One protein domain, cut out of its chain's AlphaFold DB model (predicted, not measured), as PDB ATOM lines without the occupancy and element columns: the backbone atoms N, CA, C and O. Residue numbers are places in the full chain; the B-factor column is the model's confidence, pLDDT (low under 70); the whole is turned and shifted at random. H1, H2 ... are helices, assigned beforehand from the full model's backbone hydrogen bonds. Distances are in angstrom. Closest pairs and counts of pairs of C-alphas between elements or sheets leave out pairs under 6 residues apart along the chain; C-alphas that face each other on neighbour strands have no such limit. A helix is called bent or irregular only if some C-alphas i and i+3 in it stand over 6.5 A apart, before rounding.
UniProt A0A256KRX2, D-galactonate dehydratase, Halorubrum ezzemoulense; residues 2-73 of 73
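AT A GLANCE: This is residues 2 to 73 of the 73 residues of the protein "D-galactonate dehydratase" of Halorubrum ezzemoulense (UniProt A0A256KRX2). Little regular structure is here: a loose, open chain bows into a wide U, with two very short helices, H1 then H2, on its way. After H2, residues 52 to 73 make a long arm that folds back at its far end. The printed part has 72 residues, 10 of them in the two helices, and no named strand; the class is all helix. It is extended, radius of gyration of the C-alphas 17.6 A, spanning 53 by 34 by 26 A.

HOW THE PARTS SIT: Look first at residues 6 to 12, which stand free. H1, residues 22 to 25, and H2, residues 46 to 51, are apart. Between them residues 27 to 28 pair antiparallel with 31 to 32. Every O i to N i+4 pair in H2 is within hydrogen-bond range; H1 is too short for one, but its one O i to N i+3 pair is within range.

IN THESE COORDINATES: Find C-alpha 22 at (81.821, 96.261, 155.761), where H1 begins; it is neither bent nor irregular, but only just: C-alphas 22 and 25 are 6.1 A apart. H2 runs 8.7 A to C-alpha 51 at (83.289, 113.906, 152.586).

THE WHOLE: The C-alphas farthest apart, of Asp 36 and Asp 67, are 53.5 A apart. The link from H1 to H2 is long; the printed part has no cut. Confidence is low, under 70, at residues 2 to 14.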
ATOM      1  N   GLU A   2      93.633  88.332 139.668       41.47
ATOM      2  CA  GLU A   2      94.456  88.920 140.729       41.47
ATOM      3  C   GLU A   2      93.552  89.824 141.564       41.47
ATOM      4  O   GLU A   2      92.684  90.507 141.018       41.47
ATOM      5  N   GLN A   3      93.704  89.751 142.881       49.72
ATOM      6  CA  GLN A   3      92.894  90.466 143.856       49.72
ATOM      7  C   GLN A   3      93.868  91.105 144.849       49.72
ATOM      8  O   GLN A   3      94.722  90.424 145.408       49.72
ATOM      9  N   SER A   4      93.819  92.433 144.958       46.81
ATOM     10  CA  SER A   4      94.853  93.251 145.608       46.81
ATOM     11  C   SER A   4      94.469  93.755 147.002       46.81
ATOM     12  O   SER A   4      95.098  94.683 147.503       46.81
ATOM     13  N   LEU A   5      93.452  93.163 147.636       48.19
ATOM     14  CA  LEU A   5      92.910  93.636 148.922       48.19
ATOM     15  C   LEU A   5      93.815  93.366 150.140       48.19
ATOM     16  O   LEU A   5      93.446  93.737 151.241       48.19
ATOM     17  N   ASP A   6      95.020  92.831 149.938       42.72
ATOM     18  CA  ASP A   6      96.053  92.673 150.980       42.72
ATOM     19  C   ASP A   6      97.462  93.101 150.506       42.72
ATOM     20  O   ASP A   6      98.463  92.833 151.169       42.72
ATOM     21  N   ILE A   7      97.589  93.757 149.339       42.03
ATOM     22  CA  ILE A   7      98.903  94.115 148.752       42.03
ATOM     23  C   ILE A   7      99.253  95.604 148.938       42.03
ATOM     24  O   ILE A   7     100.149  96.123 148.273       42.03
ATOM     25  N   HIS A   8      98.591  96.313 149.858       44.59
ATOM     26  CA  HIS A   8      98.905  97.717 150.131       44.59
ATOM     27  C   HIS A   8      99.147  98.000 151.615       44.59
ATOM     28  O   HIS A   8      98.440  97.527 152.494       44.59
ATOM     29  N   TYR A   9     100.182  98.812 151.843       37.56
ATOM     30  CA  TYR A   9     100.803  99.263 153.094       37.56
ATOM     31  C   TYR A   9      99.894 100.052 154.065       37.56
ATOM     32  O   TYR A   9     100.406 100.749 154.941       37.56
ATOM     33  N   ASN A  10      98.572  99.963 153.937       38.16
ATOM     34  CA  ASN A  10      97.636 100.645 154.820       38.16
ATOM     35  C   ASN A  10      97.157  99.640 155.868       38.16
ATOM     36  O   ASN A  10      96.342  98.770 155.590       38.16
ATOM     37  N   GLU A  11      97.674  99.757 157.091       43.91
ATOM     38  CA  GLU A  11      97.299  98.926 158.246       43.91
ATOM     39  C   GLU A  11      95.824  99.100 158.685       43.91
ATOM     40  O   GLU A  11      95.428  98.601 159.735       43.91
ATOM     41  N   THR A  12      94.986  99.788 157.902       42.62
ATOM     42  CA  THR A  12      93.536  99.894 158.114       42.62
ATOM     43  C   THR A  12      92.833  99.948 156.754       42.62
ATOM     44  O   THR A  12      93.323 100.570 155.817       42.62
ATOM     45  N   SER A  13      91.717  99.235 156.631       53.78
ATOM     46  CA  SER A  13      90.999  98.989 155.380       53.78
ATOM     47  C   SER A  13      90.238 100.227 154.865       53.78
ATOM     48  O   SER A  13      89.008 100.235 154.879       53.78
ATOM     49  N   ASP A  14      90.955 101.220 154.326       61.81
ATOM     50  CA  ASP A  14      90.372 102.452 153.752       61.81
ATOM     51  C   ASP A  14      89.303 102.179 152.669       61.81
ATOM     52  O   ASP A  14      88.466 103.019 152.357       61.81
ATOM     53  N   VAL A  15      89.337 101.000 152.039       71.44
ATOM     54  CA  VAL A  15      88.410 100.627 150.956       71.44
ATOM     55  C   VAL A  15      87.041 100.190 151.486       71.44
ATOM     56  O   VAL A  15      86.035 100.393 150.809       71.44
ATOM     57  N   LEU A  16      86.984  99.599 152.682       87.56
ATOM     58  CA  LEU A  16      85.713  99.149 153.262       87.56
ATOM     59  C   LEU A  16      84.933 100.295 153.916       87.56
ATOM     60  O   LEU A  16      83.726 100.164 154.081       87.56
ATOM     61  N   ASP A  17      85.581 101.429 154.195       89.69
ATOM     62  CA  ASP A  17      84.937 102.628 154.751       89.69
ATOM     63  C   ASP A  17      83.904 103.256 153.794       89.69
ATOM     64  O   ASP A  17      83.066 104.056 154.199       89.69
ATOM     65  N   TYR A  18      83.916 102.862 152.517       92.75
ATOM     66  CA  TYR A  18      82.903 103.253 151.536       92.75
ATOM     67  C   TYR A  18      81.611 102.429 151.626       92.75
ATOM     68  O   TYR A  18      80.654 102.726 150.908       92.75
ATOM     69  N   LEU A  19      81.569 101.379 152.450       93.81
ATOM     70  CA  LEU A  19      80.401 100.520 152.623       93.81
ATOM     71  C   LEU A  19      79.658 100.886 153.902       93.81
ATOM     72  O   LEU A  19      80.258 101.011 154.965       93.81
ATOM     73  N   ALA A  20      78.331 100.957 153.814       95.00
ATOM     74  CA  ALA A  20      77.488 101.114 154.997       95.00
ATOM     75  C   ALA A  20      77.573  99.884 155.926       95.00
ATOM     76  O   ALA A  20      77.414 100.008 157.140       95.00
ATOM     77  N   ASP A  21      77.855  98.706 155.357       93.31
ATOM     78  CA  ASP A  21      78.160  97.475 156.086       93.31
ATOM     79  C   ASP A  21      79.414  96.791 155.506       93.31
ATOM     80  O   ASP A  21      79.328  96.096 154.491       93.31
ATOM     81  N   PRO A  22      80.586  96.946 156.147       90.56
ATOM     82  CA  PRO A  22      81.821  96.261 155.761       90.56
ATOM     83  C   PRO A  22      81.780  94.732 155.884       90.56
ATOM     84  O   PRO A  22      82.592  94.045 155.261       90.56
ATOM     85  N   SER A  23      80.874  94.177 156.699       90.06
ATOM     86  CA  SER A  23      80.860  92.743 157.017       90.06
ATOM     87  C   SER A  23      80.467  91.861 155.829       90.06
ATOM     88  O   SER A  23      80.802  90.677 155.808       90.06
ATOM     89  N   VAL A  24      79.858  92.449 154.794       91.69
ATOM     90  CA  VAL A  24      79.536  91.774 153.524       91.69
ATOM     91  C   VAL A  24      80.769  91.225 152.799       91.69
ATOM     92  O   VAL A  24      80.629  90.326 151.973       91.69
ATOM     93  N   PHE A  25      81.971  91.722 153.119       90.25
ATOM     94  CA  PHE A  25      83.242  91.205 152.606       90.25
ATOM     95  C   PHE A  25      84.158  90.632 153.700       90.25
ATOM     96  O   PHE A  25      85.382  90.664 153.570       90.25
ATOM     97  N   GLU A  26      83.599  90.093 154.785       87.94
ATOM     98  CA  GLU A  26      84.393  89.378 155.787       87.94
ATOM     99  C   GLU A  26      85.092  88.154 155.164       87.94
ATOM    100  O   GLU A  26      84.455  87.287 154.559       87.94
ATOM    101  N   TYR A  27      86.411  88.059 155.343       83.81
ATOM    102  CA  TYR A  27      87.187  86.922 154.860       83.81
ATOM    103  C   TYR A  27      87.170  85.762 155.850       83.81
ATOM    104  O   TYR A  27      87.479  85.917 157.033       83.81
ATOM    105  N   ARG A  28      86.902  84.560 155.339       84.88
ATOM    106  CA  ARG A  28      87.002  83.297 156.075       84.88
ATOM    107  C   ARG A  28      87.845  82.320 155.272       84.88
ATOM    108  O   ARG A  28      87.557  82.038 154.114       84.88
ATOM    109  N   ASP A  29      88.939  81.862 155.878       89.00
ATOM    110  CA  ASP A  29      89.905  80.941 155.262       89.00
ATOM    111  C   ASP A  29      90.465  81.419 153.902       89.00
ATOM    112  O   ASP A  29      90.801  80.614 153.035       89.00
ATOM    113  N   GLY A  30      90.583  82.740 153.713       88.44
ATOM    114  CA  GLY A  30      91.058  83.353 152.465       88.44
ATOM    115  C   GLY A  30      89.992  83.475 151.369       88.44
ATOM    116  O   GLY A  30      90.317  83.834 150.239       88.44
ATOM    117  N   PHE A  31      88.730  83.197 151.691       86.88
ATOM    118  CA  PHE A  31      87.588  83.332 150.793       86.88
ATOM    119  C   PHE A  31      86.607  84.369 151.326       86.88
ATOM    120  O   PHE A  31      86.575  84.649 152.522       86.88
ATOM    121  N   VAL A  32      85.794  84.907 150.425       91.06
ATOM    122  CA  VAL A  32      84.672  85.781 150.757       91.06
ATOM    123  C   VAL A  32      83.392  85.146 150.232       91.06
ATOM    124  O   VAL A  32      83.393  84.550 149.148       91.06
ATOM    125  N   ASP A  33      82.325  85.237 151.018       90.69
ATOM    126  CA  ASP A  33      81.009  84.757 150.612       90.69
ATOM    127  C   ASP A  33      80.424  85.677 149.525       90.69
ATOM    128  O   ASP A  33      80.761  86.859 149.426       90.69
ATOM    129  N   ILE A  34      79.565  85.128 148.663       92.38
ATOM    130  CA  ILE A  34      78.848  85.938 147.671       92.38
ATOM    131  C   ILE A  34      77.720  86.675 148.407       92.38
ATOM    132  O   ILE A  34      76.918  86.001 149.053       92.38
ATOM    133  N   PRO A  35      77.608  88.011 148.293       92.12
ATOM    134  CA  PRO A  35      76.513  88.745 148.915       92.12
ATOM    135  C   PRO A  35      75.137  88.289 148.404       92.12
ATOM    136  O   PRO A  35      74.922  88.172 147.198       92.12
ATOM    137  N   ASP A  36      74.192  88.077 149.322       90.25
ATOM    138  CA  ASP A  36      72.832  87.596 149.018       90.25
ATOM    139  C   ASP A  36      71.810  88.727 148.762       90.25
ATOM    140  O   ASP A  36      70.632  88.468 148.503       90.25
ATOM    141  N   GLY A  37      72.236  89.988 148.877       89.56
ATOM    142  CA  GLY A  37      71.385  91.160 148.665       89.56
ATOM    143  C   GLY A  37      71.099  91.454 147.189       89.56
ATOM    144  O   GLY A  37      71.753  90.937 146.283       89.56
ATOM    145  N   ASP A  38      70.129  92.332 146.936       93.88
ATOM    146  CA  ASP A  38      69.783  92.750 145.577       93.88
ATOM    147  C   ASP A  38      70.959  93.439 144.857       93.88
ATOM    148  O   ASP A  38      71.763  94.172 145.442       93.88
ATOM    149  N   GLY A  39      71.037  93.257 143.537       94.88
ATOM    150  CA  GLY A  39      72.051  93.908 142.707       94.88
ATOM    151  C   GLY A  39      73.464  93.402 143.001       94.88
ATOM    152  O   GLY A  39      73.763  92.238 142.754       94.88
ATOM    153  N   LEU A  40      74.346  94.298 143.461       94.06
ATOM    154  CA  LEU A  40      75.706  93.935 143.886       94.06
ATOM    155  C   LEU A  40      75.747  93.386 145.324       94.06
ATOM    156  O   LEU A  40      76.808  92.952 145.762       94.06
ATOM    157  N   GLY A  41      74.623  93.429 146.050       94.06
ATOM    158  CA  GLY A  41      74.521  92.985 147.439       94.06
ATOM    159  C   GLY A  41      75.328  93.828 148.429       94.06
ATOM    160  O   GLY A  41      75.722  93.325 149.474       94.06
ATOM    161  N   ILE A  42      75.573  95.100 148.098       94.75
ATOM    162  CA  ILE A  42      76.273  96.064 148.951       94.75
ATOM    163  C   ILE A  42      75.488  97.371 149.048       94.75
ATOM    164  O   ILE A  42      74.803  97.766 148.101       94.75
ATOM    165  N   GLU A  43      75.656  98.067 150.166       95.50
ATOM    166  CA  GLU A  43      75.165  99.428 150.375       95.50
ATOM    167  C   GLU A  43      76.355 100.372 150.570       95.50
ATOM    168  O   GLU A  43      77.313 100.043 151.269       95.50
ATOM    169  N   ILE A  44      76.308 101.539 149.924       95.12
ATOM    170  CA  ILE A  44      77.387 102.532 149.957       95.12
ATOM    171  C   ILE A  44      77.142 103.521 151.098       95.12
ATOM    172  O   ILE A  44      76.037 104.051 151.225       95.12
ATOM    173  N   ASP A  45      78.183 103.830 151.870       95.94
ATOM    174  CA  ASP A  45      78.177 104.988 152.762       95.94
ATOM    175  C   ASP A  45      78.319 106.268 151.925       95.94
ATOM    176  O   ASP A  45      79.410 106.753 151.604       95.94
ATOM    177  N   GLU A  46      77.181 106.818 151.504       95.88
ATOM    178  CA  GLU A  46      77.188 108.019 150.679       95.88
ATOM    179  C   GLU A  46      77.592 109.294 151.441       95.88
ATOM    180  O   GLU A  46      77.854 110.320 150.801       95.88
ATOM    181  N   GLU A  47      77.555 109.306 152.776       95.38
ATOM    182  CA  GLU A  47      78.041 110.443 153.564       95.38
ATOM    183  C   GLU A  47      79.560 110.484 153.461       95.38
ATOM    184  O   GLU A  47      80.103 111.481 152.973       95.38
ATOM    185  N   HIS A  48      80.213 109.357 153.747       93.25
ATOM    186  CA  HIS A  48      81.654 109.199 153.609       93.25
ATOM    187  C   HIS A  48      82.133 109.549 152.191       93.25
ATOM    188  O   HIS A  48      83.042 110.362 152.018       93.25
ATOM    189  N   VAL A  49      81.458 109.051 151.145       92.06
ATOM    190  CA  VAL A  49      81.778 109.399 149.742       92.06
ATOM    191  C   VAL A  49      81.765 110.915 149.502       92.06
ATOM    192  O   VAL A  49      82.618 111.448 148.788       92.06
ATOM    193  N   ARG A  50      80.795 111.639 150.071       93.75
ATOM    194  CA  ARG A  50      80.671 113.096 149.885       93.75
ATOM    195  C   ARG A  50      81.707 113.885 150.677       93.75
ATOM    196  O   ARG A  50      82.019 115.010 150.265       93.75
ATOM    197  N   GLU A  51      82.198 113.342 151.786       92.12
ATOM    198  CA  GLU A  51      83.289 113.906 152.586       92.12
ATOM    199  C   GLU A  51      84.636 113.767 151.883       92.12
ATOM    200  O   GLU A  51      85.411 114.721 151.873       92.12
ATOM    201  N   GLN A  52      84.874 112.638 151.206       88.62
ATOM    202  CA  GLN A  52      86.085 112.419 150.405       88.62
ATOM    203  C   GLN A  52      86.139 113.277 149.131       88.62
ATOM    204  O   GLN A  52      87.130 113.254 148.396       88.62
ATOM    205  N   ARG A  53      85.093 114.061 148.837       84.25
ATOM    206  CA  ARG A  53      85.104 114.961 147.682       84.25
ATOM    207  C   ARG A  53      86.145 116.069 147.894       84.25
ATOM    208  O   ARG A  53      86.084 116.842 148.849       84.25
ATOM    209  N   GLY A  54      87.045 116.222 146.935       82.75
ATOM    210  CA  GLY A  54      88.035 117.291 146.906       82.75
ATOM    211  C   GLY A  54      88.566 117.495 145.496       82.75
ATOM    212  O   GLY A  54      88.338 116.663 144.618       82.75
ATOM    213  N   ASP A  55      89.262 118.608 145.272       82.81
ATOM    214  CA  ASP A  55      90.038 118.781 144.046       82.81
ATOM    215  C   ASP A  55      91.233 117.827 144.091       82.81
ATOM    216  O   ASP A  55      92.132 117.970 144.921       82.81
ATOM    217  N   VAL A  56      91.222 116.842 143.197       84.00
ATOM    218  CA  VAL A  56      92.324 115.902 143.007       84.00
ATOM    219  C   VAL A  56      92.884 116.137 141.615       84.00
ATOM    220  O   VAL A  56      92.180 115.968 140.618       84.00
ATOM    221  N   ASP A  57      94.162 116.503 141.539       85.62
ATOM    222  CA  ASP A  57      94.914 116.518 140.282       85.62
ATOM    223  C   ASP A  57      95.280 115.078 139.906       85.62
ATOM    224  O   ASP A  57      96.422 114.635 140.039       85.62
ATOM    225  N   TRP A  58      94.263 114.297 139.540       85.38
ATOM    226  CA  TRP A  58      94.445 112.903 139.174       85.38
ATOM    227  C   TRP A  58      95.023 112.808 137.765       85.38
ATOM    228  O   TRP A  58      94.371 113.137 136.772       85.38
ATOM    229  N   HIS A  59      96.249 112.307 137.687       87.06
ATOM    230  CA  HIS A  59      96.921 111.970 136.445       87.06
ATOM    231  C   HIS A  59      97.771 110.718 136.645       87.06
ATOM    232  O   HIS A  59      98.258 110.433 137.740       87.06
ATOM    233  N   ASN A  60      97.964 109.952 135.574       87.88
ATOM    234  CA  ASN A  60      98.839 108.791 135.621       87.88
ATOM    235  C   ASN A  60     100.282 109.246 135.907       87.88
ATOM    236  O   ASN A  60     100.794 110.109 135.185       87.88
ATOM    237  N   PRO A  61     100.968 108.673 136.913       86.00
ATOM    238  CA  PRO A  61     102.367 108.990 137.143       86.00
ATOM    239  C   PRO A  61     103.198 108.482 135.962       86.00
ATOM    240  O   PRO A  61     103.098 107.317 135.574       86.00
ATOM    241  N   VAL A  62     104.024 109.360 135.391       89.38
ATOM    242  CA  VAL A  62     104.939 109.013 134.296       89.38
ATOM    243  C   VAL A  62     106.291 108.644 134.885       89.38
ATOM    244  O   VAL A  62     106.987 109.495 135.441       89.38
ATOM    245  N   TRP A  63     106.678 107.386 134.719       91.00
ATOM    246  CA  TRP A  63     107.983 106.896 135.139       91.00
ATOM    247  C   TRP A  63     109.011 107.144 134.036       91.00
ATOM    248  O   TRP A  63     108.722 107.000 132.844       91.00
ATOM    249  N   ARG A  64     110.216 107.563 134.427       94.56
ATOM    250  CA  ARG A  64     111.322 107.824 133.501       94.56
ATOM    251  C   ARG A  64     112.586 107.124 133.965       94.56
ATOM    252  O   ARG A  64     112.877 107.116 135.158       94.56
ATOM    253  N   HIS A  65     113.326 106.574 133.012       92.00
ATOM    254  CA  HIS A  65     114.680 106.083 133.243       92.00
ATOM    255  C   HIS A  65     115.656 107.257 133.433       92.00
ATOM    256  O   HIS A  65     115.339 108.401 133.093       92.00
ATOM    257  N   ASP A  66     116.862 106.978 133.935       94.44
ATOM    258  CA  ASP A  66     117.900 107.996 134.174       94.44
ATOM    259  C   ASP A  66     118.308 108.758 132.898       94.44
ATOM    260  O   ASP A  66     118.764 109.899 132.962       94.44
ATOM    261  N   ASP A  67     118.120 108.144 131.723       93.62
ATOM    262  CA  ASP A  67     118.368 108.753 130.412       93.62
ATOM    263  C   ASP A  67     117.205 109.629 129.901       93.62
ATOM    264  O   ASP A  67     117.277 110.211 128.817       93.62
ATOM    265  N   GLY A  68     116.131 109.744 130.684       91.19
ATOM    266  CA  GLY A  68     114.947 110.539 130.384       91.19
ATOM    267  C   GLY A  68     113.911 109.845 129.499       91.19
ATOM    268  O   GLY A  68     112.855 110.437 129.252       91.19
ATOM    269  N   SER A  69     114.150 108.615 129.037       93.12
ATOM    270  CA  SER A  69     113.148 107.836 128.301       93.12
ATOM    271  C   SER A  69     111.976 107.419 129.202       93.12
ATOM    272  O   SER A  69     112.104 107.358 130.424       93.12
ATOM    273  N   VAL A  70     110.794 107.217 128.609       92.69
ATOM    274  CA  VAL A  70     109.586 106.792 129.342       92.69
ATOM    275  C   VAL A  70     109.691 105.301 129.647       92.69
ATOM    276  O   VAL A  70     109.949 104.519 128.733       92.69
ATOM    277  N   ALA A  71     109.474 104.932 130.908       91.31
ATOM    278  CA  ALA A  71     109.381 103.542 131.337       91.31
ATOM    279  C   ALA A  71     107.950 103.010 131.152       91.31
ATOM    280  O   ALA A  71     106.986 103.783 131.211       91.31
ATOM    281  N   GLU A  72     107.815 101.702 130.926       82.56
ATOM    282  CA  GLU A  72     106.505 101.048 130.982       82.56
ATOM    283  C   GLU A  72     105.966 101.010 132.417       82.56
ATOM    284  O   GLU A  72     106.736 101.101 133.378       82.56
ATOM    285  N   TRP A  73     104.640 100.942 132.524       73.50
ATOM    286  CA  TRP A  73     103.908 100.925 133.788       73.50
ATOM    287  C   TRP A  73     103.650  99.492 134.241       73.50
ATOM    288  O   TRP A  73     103.274  98.680 133.365       73.50
TER     289      TRP A  73